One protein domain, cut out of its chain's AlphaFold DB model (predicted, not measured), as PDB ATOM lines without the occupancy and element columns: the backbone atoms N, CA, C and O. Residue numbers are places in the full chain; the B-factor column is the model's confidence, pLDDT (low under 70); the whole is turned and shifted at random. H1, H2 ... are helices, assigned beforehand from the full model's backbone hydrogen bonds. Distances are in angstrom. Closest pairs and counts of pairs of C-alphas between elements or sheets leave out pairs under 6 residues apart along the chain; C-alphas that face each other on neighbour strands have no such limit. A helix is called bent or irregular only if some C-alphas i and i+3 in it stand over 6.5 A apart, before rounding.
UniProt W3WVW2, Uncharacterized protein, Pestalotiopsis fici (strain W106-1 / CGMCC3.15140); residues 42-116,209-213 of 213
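What this domain is: This is residues 42 to 116 and 209 to 213 of the 213 residues of an uncharacterized protein of Pestalotiopsis fici (strain W106-1 / CGMCC3.15140) (UniProt W3WVW2). The model has little regular structure: a long looping stretch, residues 42 to 80, leads into two steeply crossed helices, H1 at one end of the longest axis and the shorter H2 nearer the middle. The printed part has 80 residues, 29 of them in the named helices, in the order H1, H2; it has no named strand and its class is all helix. It is compact and rounded, with a radius of gyration of the C-alphas of 12.3 A and spans of 33 by 27 by 23 A.

Where its parts are: H1, residues 81 to 97, begins with C-alpha 81 at (-12.181, -8.266, -18.396) and is 24.8 A long. H2, residues 104 to 115, ends with C-alpha 115 at (-5.364, -19.455, -5.520); it is only just irregular, with C-alphas 110 and 113 6.6 A apart.

How they stand to each other: H1 and H2 are close but not clearly touching; their closest C-alphas, Phe 90 and Leu 111, are 7.3 A apart. They run opposite ways at a steep tilt of 64 degrees. O i to N i+4 pairs are within hydrogen-bond range in 12 of 13 for H1 and 5 of 8 for H2.

The domain as a whole: The C-alphas farthest apart, Pro 64 and Ser 82, are 36.0 A apart. Residues 117 to 208 are not printed; C-alphas 116 and 209 are 26.8 A apart. The link from H1 to H2 is short. Residues 62 to 66 and 209 to 213 have pLDDT under 70.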
ATOM      1  N   GLN A  42     -10.401  12.448   1.061       81.75
ATOM      2  CA  GLN A  42      -9.552  11.316   0.704       81.75
ATOM      3  C   GLN A  42     -10.309  10.008   0.958       81.75
ATOM      4  O   GLN A  42     -10.681   9.724   2.089       81.75
ATOM      5  N   ALA A  43     -10.521   9.226  -0.100       85.19
ATOM      6  CA  ALA A  43     -11.299   7.985  -0.044       85.19
ATOM      7  C   ALA A  43     -10.436   6.706  -0.079       85.19
ATOM      8  O   ALA A  43     -10.965   5.600   0.026       85.19
ATOM      9  N   TRP A  44      -9.114   6.836  -0.232       85.56
ATOM     10  CA  TRP A  44      -8.182   5.716  -0.064       85.56
ATOM     11  C   TRP A  44      -8.133   5.316   1.418       85.56
ATOM     12  O   TRP A  44      -8.040   6.226   2.241       85.56
ATOM     13  N   PRO A  45      -8.182   4.020   1.783       87.06
ATOM     14  CA  PRO A  45      -7.983   2.836   0.942       87.06
ATOM     15  C   PRO A  45      -9.281   2.184   0.454       87.06
ATOM     16  O   PRO A  45      -9.238   1.152  -0.212       87.06
ATOM     17  N   THR A  46     -10.445   2.760   0.765       88.31
ATOM     18  CA  THR A  46     -11.737   2.207   0.338       88.31
ATOM     19  C   THR A  46     -11.901   2.208  -1.179       88.31
ATOM     20  O   THR A  46     -12.413   1.248  -1.762       88.31
ATOM     21  N   PHE A  47     -11.410   3.267  -1.819       89.44
ATOM     22  CA  PHE A  47     -11.261   3.360  -3.263       89.44
ATOM     23  C   PHE A  47      -9.808   3.046  -3.606       89.44
ATOM     24  O   PHE A  47      -8.916   3.856  -3.336       89.44
ATOM     25  N   HIS A  48      -9.566   1.857  -4.156       90.12
ATOM     26  CA  HIS A  48      -8.223   1.371  -4.436       90.12
ATOM     27  C   HIS A  48      -7.854   1.530  -5.918       90.12
ATOM     28  O   HIS A  48      -8.675   1.315  -6.810       90.12
ATOM     29  N   GLY A  49      -6.603   1.919  -6.177       90.25
ATOM     30  CA  GLY A  49      -6.081   2.203  -7.523       90.25
ATOM     31  C   GLY A  49      -5.519   0.990  -8.271       90.25
ATOM     32  O   GLY A  49      -5.079   1.125  -9.404       90.25
ATOM     33  N   GLU A  50      -5.548  -0.191  -7.662       91.81
ATOM     34  CA  GLU A  50      -4.966  -1.423  -8.214       91.81
ATOM     35  C   GLU A  50      -5.971  -2.571  -8.172       91.81
ATOM     36  O   GLU A  50      -6.904  -2.549  -7.360       91.81
ATOM     37  N   SER A  51      -5.744  -3.588  -9.008       94.94
ATOM     38  CA  SER A  51      -6.497  -4.841  -8.956       94.94
ATOM     39  C   SER A  51      -6.217  -5.568  -7.633       94.94
ATOM     40  O   SER A  51      -5.067  -5.572  -7.175       94.94
ATOM     41  N   PRO A  52      -7.207  -6.282  -7.062       95.69
ATOM     42  CA  PRO A  52      -6.995  -7.207  -5.949       95.69
ATOM     43  C   PRO A  52      -5.863  -8.209  -6.176       95.69
ATOM     44  O   PRO A  52      -5.316  -8.759  -5.228       95.69
ATOM     45  N   PHE A  53      -5.513  -8.487  -7.433       96.31
ATOM     46  CA  PHE A  53      -4.503  -9.494  -7.745       96.31
ATOM     47  C   PHE A  53      -3.081  -8.918  -7.698       96.31
ATOM     48  O   PHE A  53      -2.132  -9.687  -7.559       96.31
ATOM     49  N   ASP A  54      -2.929  -7.591  -7.732       94.75
ATOM     50  CA  ASP A  54      -1.633  -6.906  -7.850       94.75
ATOM     51  C   ASP A  54      -1.311  -5.972  -6.679       94.75
ATOM     52  O   ASP A  54      -0.176  -5.498  -6.561       94.75
ATOM     53  N   MET A  55      -2.300  -5.659  -5.843       93.19
ATOM     54  CA  MET A  55      -2.151  -4.712  -4.743       93.19
ATOM     55  C   MET A  55      -1.304  -5.257  -3.588       93.19
ATOM     56  O   MET A  55      -1.181  -6.465  -3.398       93.19
ATOM     57  N   ASP A  56      -0.726  -4.344  -2.807       93.81
ATOM     58  CA  ASP A  56      -0.053  -4.668  -1.554       93.81
ATOM     59  C   ASP A  56      -1.060  -4.623  -0.397       93.81
ATOM     60  O   ASP A  56      -1.511  -3.559   0.022       93.81
ATOM     61  N   TYR A  57      -1.421  -5.795   0.121       93.75
ATOM     62  CA  TYR A  57      -2.352  -5.913   1.245       93.75
ATOM     63  C   TYR A  57      -1.763  -5.469   2.594       93.75
ATOM     64  O   TYR A  57      -2.508  -5.344   3.567       93.75
ATOM     65  N   ASN A  58      -0.452  -5.229   2.658       90.56
ATOM     66  CA  ASN A  58       0.239  -4.703   3.830       90.56
ATOM     67  C   ASN A  58       0.298  -3.161   3.846       90.56
ATOM     68  O   ASN A  58       0.835  -2.581   4.791       90.56
ATOM     69  N   ASP A  59      -0.225  -2.482   2.819       89.19
ATOM     70  CA  ASP A  59      -0.171  -1.021   2.751       89.19
ATOM     71  C   ASP A  59      -0.949  -0.364   3.907       89.19
ATOM     72  O   ASP A  59      -1.892  -0.938   4.470       89.19
ATOM     73  N   SER A  60      -0.532   0.846   4.289       81.44
ATOM     74  CA  SER A  60      -1.005   1.497   5.507       81.44
ATOM     75  C   SER A  60      -1.443   2.957   5.347       81.44
ATOM     76  O   SER A  60      -0.776   3.779   4.725       81.44
ATOM     77  N   VAL A  61      -2.583   3.290   5.953       70.19
ATOM     78  CA  VAL A  61      -3.055   4.642   6.250       70.19
ATOM     79  C   VAL A  61      -2.395   5.206   7.503       70.19
ATOM     80  O   VAL A  61      -1.990   4.500   8.424       70.19
ATOM     81  N   THR A  62      -2.381   6.531   7.596       63.44
ATOM     82  CA  THR A  62      -2.113   7.228   8.851       63.44
ATOM     83  C   THR A  62      -3.362   7.178   9.742       63.44
ATOM     84  O   THR A  62      -4.383   7.784   9.425       63.44
ATOM     85  N   GLY A  63      -3.316   6.459  10.869       61.66
ATOM     86  CA  GLY A  63      -4.478   6.344  11.760       61.66
ATOM     87  C   GLY A  63      -4.380   5.236  12.819       61.66
ATOM     88  O   GLY A  63      -3.346   4.578  12.914       61.66
ATOM     89  N   PRO A  64      -5.438   5.056  13.639       58.66
ATOM     90  CA  PRO A  64      -5.489   4.052  14.709       58.66
ATOM     91  C   PRO A  64      -5.595   2.606  14.200       58.66
ATOM     92  O   PRO A  64      -5.064   1.716  14.850       58.66
ATOM     93  N   ASP A  65      -6.224   2.391  13.044       66.75
ATOM     94  CA  ASP A  65      -6.192   1.130  12.298       66.75
ATOM     95  C   ASP A  65      -5.358   1.390  11.036       66.75
ATOM     96  O   ASP A  65      -5.922   1.657   9.975       66.75
ATOM     97  N   PRO A  66      -4.016   1.436  11.122       69.81
ATOM     98  CA  PRO A  66      -3.216   1.915  10.012       69.81
ATOM     99  C   PRO A  66      -3.268   0.973   8.815       69.81
ATOM    100  O   PRO A  66      -2.825   1.374   7.765       69.81
ATOM    101  N   SER A  67      -3.782  -0.253   8.890       85.12
ATOM    102  CA  SER A  67      -3.716  -1.164   7.743       85.12
ATOM    103  C   SER A  67      -4.911  -1.047   6.795       85.12
ATOM    104  O   SER A  67      -6.062  -1.152   7.227       85.12
ATOM    105  N   LEU A  68      -4.635  -0.977   5.484       89.19
ATOM    106  CA  LEU A  68      -5.614  -1.185   4.409       89.19
ATOM    107  C   LEU A  68      -6.468  -2.445   4.640       89.19
ATOM    108  O   LEU A  68      -7.664  -2.429   4.353       89.19
ATOM    109  N   TRP A  69      -5.883  -3.494   5.222       91.94
ATOM    110  CA  TRP A  69      -6.516  -4.778   5.537       91.94
ATOM    111  C   TRP A  69      -7.877  -4.649   6.238       91.94
ATOM    112  O   TRP A  69      -8.795  -5.443   6.001       91.94
ATOM    113  N   CYS A  70      -8.011  -3.623   7.083       88.25
ATOM    114  CA  CYS A  70      -9.172  -3.407   7.939       88.25
ATOM    115  C   CYS A  70     -10.281  -2.565   7.285       88.25
ATOM    116  O   CYS A  70     -11.396  -2.515   7.808       88.25
ATOM    117  N   TYR A  71     -10.004  -1.913   6.154       88.69
ATOM    118  CA  TYR A  71     -10.957  -1.036   5.476       88.69
ATOM    119  C   TYR A  71     -11.853  -1.800   4.502       88.69
ATOM    120  O   TYR A  71     -11.483  -2.843   3.958       88.69
ATOM    121  N   ASN A  72     -13.039  -1.240   4.253       91.00
ATOM    122  CA  ASN A  72     -13.943  -1.743   3.222       91.00
ATOM    123  C   ASN A  72     -13.280  -1.641   1.843       91.00
ATOM    124  O   ASN A  72     -12.647  -0.627   1.562       91.00
ATOM    125  N   ALA A  73     -13.475  -2.632   0.979       92.06
ATOM    126  CA  ALA A  73     -13.060  -2.604  -0.417       92.06
ATOM    127  C   ALA A  73     -14.280  -2.275  -1.291       92.06
ATOM    128  O   ALA A  73     -15.240  -3.039  -1.312       92.06
ATOM    129  N   MET A  74     -14.270  -1.118  -1.968       90.12
ATOM    130  CA  MET A  74     -15.408  -0.677  -2.796       90.12
ATOM    131  C   MET A  74     -15.091  -0.591  -4.282       90.12
ATOM    132  O   MET A  74     -15.949  -0.888  -5.108       90.12
ATOM    133  N   THR A  75     -13.898  -0.120  -4.640       91.69
ATOM    134  CA  THR A  75     -13.514   0.018  -6.048       91.69
ATOM    135  C   THR A  75     -12.080  -0.418  -6.256       91.69
ATOM    136  O   THR A  75     -11.224  -0.169  -5.406       91.69
ATOM    137  N   TRP A  76     -11.821  -0.952  -7.444       92.75
ATOM    138  CA  TRP A  76     -10.489  -1.286  -7.932       92.75
ATOM    139  C   TRP A  76     -10.274  -0.670  -9.310       92.75
ATOM    140  O   TRP A  76     -11.229  -0.384 -10.039       92.75
ATOM    141  N   HIS A  77      -9.015  -0.488  -9.687       90.44
ATOM    142  CA  HIS A  77      -8.622  -0.011 -11.008       90.44
ATOM    143  C   HIS A  77      -7.664  -1.016 -11.667       90.44
ATOM    144  O   HIS A  77      -7.285  -2.011 -11.055       90.44
ATOM    145  N   HIS A  78      -7.364  -0.837 -12.956       91.25
ATOM    146  CA  HIS A  78      -6.552  -1.772 -13.752       91.25
ATOM    147  C   HIS A  78      -7.056  -3.233 -13.798       91.25
ATOM    148  O   HIS A  78      -6.293  -4.150 -14.093       91.25
ATOM    149  N   VAL A  79      -8.357  -3.460 -13.586       93.38
ATOM    150  CA  VAL A  79      -8.962  -4.799 -13.617       93.38
ATOM    151  C   VAL A  79      -9.258  -5.233 -15.067       93.38
ATOM    152  O   VAL A  79     -10.092  -4.614 -15.735       93.38
ATOM    153  N   PRO A  80      -8.626  -6.297 -15.597       91.81
ATOM    154  CA  PRO A  80      -8.906  -6.798 -16.938       91.81
ATOM    155  C   PRO A  80     -10.265  -7.522 -17.021       91.81
ATOM    156  O   PRO A  80     -10.766  -8.036 -16.021       91.81
ATOM    157  N   PRO A  81     -10.840  -7.692 -18.229       91.75
ATOM    158  CA  PRO A  81     -12.181  -8.266 -18.396       91.75
ATOM    159  C   PRO A  81     -12.400  -9.659 -17.789       91.75
ATOM    160  O   PRO A  81     -13.524  -9.999 -17.431       91.75
ATOM    161  N   SER A  82     -11.354 -10.489 -17.706       89.50
ATOM    162  CA  SER A  82     -11.440 -11.803 -17.056       89.50
ATOM    163  C   SER A  82     -11.623 -11.691 -15.543       89.50
ATOM    164  O   SER A  82     -12.407 -12.446 -14.984       89.50
ATOM    165  N   GLU A  83     -10.956 -10.727 -14.908       93.19
ATOM    166  CA  GLU A  83     -11.053 -10.478 -13.465       93.19
ATOM    167  C   GLU A  83     -12.339  -9.762 -13.089       93.19
ATOM    168  O   GLU A  83     -12.898 -10.063 -12.046       93.19
ATOM    169  N   ILE A  84     -12.859  -8.880 -13.950       94.50
ATOM    170  CA  ILE A  84     -14.148  -8.212 -13.705       94.50
ATOM    171  C   ILE A  84     -15.259  -9.245 -13.490       94.50
ATOM    172  O   ILE A  84     -16.054  -9.103 -12.567       94.50
ATOM    173  N   ARG A  85     -15.316 -10.292 -14.325       94.75
ATOM    174  CA  ARG A  85     -16.320 -11.357 -14.169       94.75
ATOM    175  C   ARG A  85     -16.141 -12.112 -12.863       94.75
ATOM    176  O   ARG A  85     -17.111 -12.348 -12.160       94.75
ATOM    177  N   GLU A  86     -14.904 -12.460 -12.542       95.00
ATOM    178  CA  GLU A  86     -14.609 -13.198 -11.323       95.00
ATOM    179  C   GLU A  86     -14.915 -12.386 -10.056       95.00
ATOM    180  O   GLU A  86     -15.475 -12.924  -9.103       95.00
ATOM    181  N   LEU A  87     -14.601 -11.088 -10.064       95.06
ATOM    182  CA  LEU A  87     -14.934 -10.163  -8.984       95.06
ATOM    183  C   LEU A  87     -16.444 -10.001  -8.835       95.06
ATOM    184  O   LEU A  87     -16.938 -10.104  -7.719       95.06
ATOM    185  N   ALA A  88     -17.181  -9.837  -9.937       94.94
ATOM    186  CA  ALA A  88     -18.639  -9.739  -9.894       94.94
ATOM    187  C   ALA A  88     -19.278 -11.005  -9.296       94.94
ATOM    188  O   ALA A  88     -20.110 -10.918  -8.399       94.94
ATOM    189  N   GLU A  89     -18.839 -12.192  -9.723       96.25
ATOM    190  CA  GLU A  89     -19.326 -13.456  -9.159       96.25
ATOM    191  C   GLU A  89     -18.959 -13.624  -7.676       96.25
ATOM    192  O   GLU A  89     -19.714 -14.224  -6.908       96.25
ATOM    193  N   PHE A  90     -17.784 -13.140  -7.270       96.25
ATOM    194  CA  PHE A  90     -17.361 -13.126  -5.874       96.25
ATOM    195  C   PHE A  90     -18.232 -12.193  -5.024       96.25
ATOM    196  O   PHE A  90     -18.721 -12.620  -3.979       96.25
ATOM    197  N   GLU A  91     -18.474 -10.965  -5.486       95.00
ATOM    198  CA  GLU A  91     -19.333  -9.987  -4.812       95.00
ATOM    199  C   GLU A  91     -20.783 -10.470  -4.701       95.00
ATOM    200  O   GLU A  91     -21.383 -10.370  -3.631       95.00
ATOM    201  N   ASP A  92     -21.337 -11.051  -5.770       95.50
ATOM    202  CA  ASP A  92     -22.691 -11.614  -5.767       95.50
ATOM    203  C   ASP A  92     -22.840 -12.702  -4.696       95.50
ATOM    204  O   ASP A  92     -23.810 -12.697  -3.934       95.50
ATOM    205  N   ARG A  93     -21.861 -13.613  -4.587       96.12
ATOM    206  CA  ARG A  93     -21.851 -14.638  -3.527       96.12
ATOM    207  C   ARG A  93     -21.704 -14.018  -2.143       96.12
ATOM    208  O   ARG A  93     -22.465 -14.368  -1.242       96.12
ATOM    209  N   TRP A  94     -20.772 -13.078  -1.985       95.44
ATOM    210  CA  TRP A  94     -20.538 -12.399  -0.713       95.44
ATOM    211  C   TRP A  94     -21.820 -11.759  -0.174       95.44
ATOM    212  O   TRP A  94     -22.173 -11.985   0.981       95.44
ATOM    213  N   ASN A  95     -22.552 -11.041  -1.028       93.81
ATOM    214  CA  ASN A  95     -23.782 -10.333  -0.668       93.81
ATOM    215  C   ASN A  95     -24.959 -11.260  -0.320       93.81
ATOM    216  O   ASN A  95     -25.907 -10.826   0.334       93.81
ATOM    217  N   VAL A  96     -24.926 -12.524  -0.755       96.12
ATOM    218  CA  VAL A  96     -25.914 -13.542  -0.360       96.12
ATOM    219  C   VAL A  96     -25.550 -14.168   0.986       96.12
ATOM    220  O   VAL A  96     -26.432 -14.433   1.804       96.12
ATOM    221  N   GLU A  97     -24.264 -14.421   1.215       95.69
ATOM    222  CA  GLU A  97     -23.766 -15.149   2.387       95.69
ATOM    223  C   GLU A  97     -23.543 -14.248   3.612       95.69
ATOM    224  O   GLU A  97     -23.606 -14.722   4.749       95.69
ATOM    225  N   HIS A  98     -23.321 -12.948   3.400       92.88
ATOM    226  CA  HIS A  98     -22.918 -12.004   4.438       92.88
ATOM    227  C   HIS A  98     -23.765 -10.731   4.402       92.88
ATOM    228  O   HIS A  98     -24.106 -10.199   3.350       92.88
ATOM    229  N   SER A  99     -24.056 -10.184   5.585       87.69
ATOM    230  CA  SER A  99     -24.697  -8.870   5.736       87.69
ATOM    231  C   SER A  99     -23.697  -7.725   5.938       87.69
ATOM    232  O   SER A  99     -24.103  -6.575   6.096       87.69
ATOM    233  N   ALA A 100     -22.401  -8.037   6.032       88.62
ATOM    234  CA  ALA A 100     -21.335  -7.072   6.269       88.62
ATOM    235  C   ALA A 100     -20.761  -6.540   4.949       88.62
ATOM    236  O   ALA A 100     -20.710  -7.255   3.947       88.62
ATOM    237  N   LEU A 101     -20.287  -5.291   4.971       89.75
ATOM    238  CA  LEU A 101     -19.521  -4.734   3.859       89.75
ATOM    239  C   LEU A 101     -18.211  -5.507   3.690       89.75
ATOM    240  O   LEU A 101     -17.553  -5.838   4.675       89.75
ATOM    241  N   LEU A 102     -17.852  -5.753   2.435       91.94
ATOM    242  CA  LEU A 102     -16.637  -6.450   2.044       91.94
ATOM    243  C   LEU A 102     -15.396  -5.649   2.461       91.94
ATOM    244  O   LEU A 102     -15.271  -4.475   2.100       91.94
ATOM    245  N   ARG A 103     -14.465  -6.270   3.190       92.50
ATOM    246  CA  ARG A 103     -13.156  -5.688   3.527       92.50
ATOM    247  C   ARG A 103     -12.061  -6.175   2.592       92.50
ATOM    248  O   ARG A 103     -12.176  -7.229   1.970       92.50
ATOM    249  N   HIS A 104     -10.944  -5.450   2.556       94.31
ATOM    250  CA  HIS A 104      -9.740  -5.912   1.856       94.31
ATOM    251  C   HIS A 104      -9.258  -7.273   2.373       94.31
ATOM    252  O   HIS A 104      -8.886  -8.133   1.579       94.31
ATOM    253  N   SER A 105      -9.346  -7.513   3.683       94.44
ATOM    254  CA  SER A 105      -9.067  -8.820   4.291       94.44
ATOM    255  C   SER A 105      -9.973  -9.945   3.781       94.44
ATOM    256  O   SER A 105      -9.491 -11.049   3.526       94.44
ATOM    257  N   ASP A 106     -11.260  -9.671   3.562       95.44
ATOM    258  CA  ASP A 106     -12.205 -10.647   3.012       95.44
ATOM    259  C   ASP A 106     -11.867 -10.981   1.555       95.44
ATOM    260  O   ASP A 106     -11.819 -12.151   1.172       95.44
ATOM    261  N   VAL A 107     -11.538  -9.961   0.752       96.88
ATOM    262  CA  VAL A 107     -11.049 -10.148  -0.623       96.88
ATOM    263  C   VAL A 107      -9.787 -11.007  -0.618       96.88
ATOM    264  O   VAL A 107      -9.701 -11.988  -1.358       96.88
ATOM    265  N   PHE A 108      -8.816 -10.696   0.243       97.38
ATOM    266  CA  PHE A 108      -7.592 -11.481   0.314       97.38
ATOM    267  C   PHE A 108      -7.889 -12.946   0.652       97.38
ATOM    268  O   PHE A 108      -7.459 -13.848  -0.064       97.38
ATOM    269  N   ARG A 109      -8.671 -13.197   1.704       95.88
ATOM    270  CA  ARG A 109      -8.974 -14.549   2.197       95.88
ATOM    271  C   ARG A 109      -9.772 -15.397   1.230       95.88
ATOM    272  O   ARG A 109      -9.500 -16.588   1.101       95.88
ATOM    273  N   HIS A 110     -10.785 -14.806   0.612       96.38
ATOM    274  CA  HIS A 110     -11.797 -15.568  -0.110       96.38
ATOM    275  C   HIS A 110     -11.596 -15.540  -1.625       96.38
ATOM    276  O   HIS A 110     -12.104 -16.426  -2.310       96.38
ATOM    277  N   LEU A 111     -10.813 -14.590  -2.147       96.75
ATOM    278  CA  LEU A 111     -10.537 -14.477  -3.578       96.75
ATOM    279  C   LEU A 111      -9.067 -14.728  -3.942       96.75
ATOM    280  O   LEU A 111      -8.800 -15.405  -4.938       96.75
ATOM    281  N   VAL A 112      -8.114 -14.203  -3.165       97.69
ATOM    282  CA  VAL A 112      -6.675 -14.260  -3.493       97.69
ATOM    283  C   VAL A 112      -6.012 -15.514  -2.929       97.69
ATOM    284  O   VAL A 112      -5.516 -16.358  -3.678       97.69
ATOM    285  N   MET A 113      -6.038 -15.662  -1.609       96.94
ATOM    286  CA  MET A 113      -5.367 -16.717  -0.856       96.94
ATOM    287  C   MET A 113      -5.691 -18.140  -1.350       96.94
ATOM    288  O   MET A 113      -4.754 -18.925  -1.510       96.94
ATOM    289  N   PRO A 114      -6.946 -18.490  -1.714       97.12
ATOM    290  CA  PRO A 114      -7.286 -19.835  -2.183       97.12
ATOM    291  C   PRO A 114      -6.647 -20.209  -3.522       97.12
ATOM    292  O   PRO A 114      -6.697 -21.380  -3.910       97.12
ATOM    293  N   LYS A 115      -6.051 -19.250  -4.239       97.25
ATOM    294  CA  LYS A 115      -5.364 -19.455  -5.520       97.25
ATOM    295  C   LYS A 115      -3.846 -19.502  -5.389       97.25
ATOM    296  O   LYS A 115      -3.183 -19.966  -6.313       97.25
ATOM    297  N   LEU A 116      -3.297 -19.074  -4.254       97.94
ATOM    298  CA  LEU A 116      -1.861 -19.137  -3.998       97.94
ATOM    299  C   LEU A 116      -1.432 -20.601  -3.850       97.94
ATOM    300  O   LEU A 116      -2.125 -21.418  -3.235       97.94
ATOM    301  N   GLY A 209     -15.516  -0.450  10.763       55.88
ATOM    302  CA  GLY A 209     -15.722  -0.394   9.314       55.88
ATOM    303  C   GLY A 209     -15.736   1.060   8.859       55.88
ATOM    304  O   GLY A 209     -16.794   1.684   8.819       55.88
ATOM    305  N   TRP A 210     -14.568   1.628   8.582       55.91
ATOM    306  CA  TRP A 210     -14.471   3.024   8.177       55.91
ATOM    307  C   TRP A 210     -14.877   3.214   6.712       55.91
ATOM    308  O   TRP A 210     -14.447   2.486   5.817       55.91
ATOM    309  N   VAL A 211     -15.657   4.266   6.476       53.84
ATOM    310  CA  VAL A 211     -15.514   5.109   5.288       53.84
ATOM    311  C   VAL A 211     -14.746   6.324   5.793       53.84
ATOM    312  O   VAL A 211     -15.188   6.949   6.757       53.84
ATOM    313  N   ILE A 212     -13.581   6.631   5.223       52.47
ATOM    314  CA  ILE A 212     -12.883   7.874   5.571       52.47
ATOM    315  C   ILE A 212     -13.746   9.026   5.036       52.47
ATOM    316  O   ILE A 212     -13.855   9.204   3.823       52.47
ATOM    317  N   THR A 213     -14.425   9.745   5.933       47.00
ATOM    318  CA  THR A 213     -15.158  10.989   5.632       47.00
ATOM    319  C   THR A 213     -14.476  12.188   6.249       47.00
ATOM    320  O   THR A 213     -14.180  12.094   7.463       47.00
TER     321      THR A 213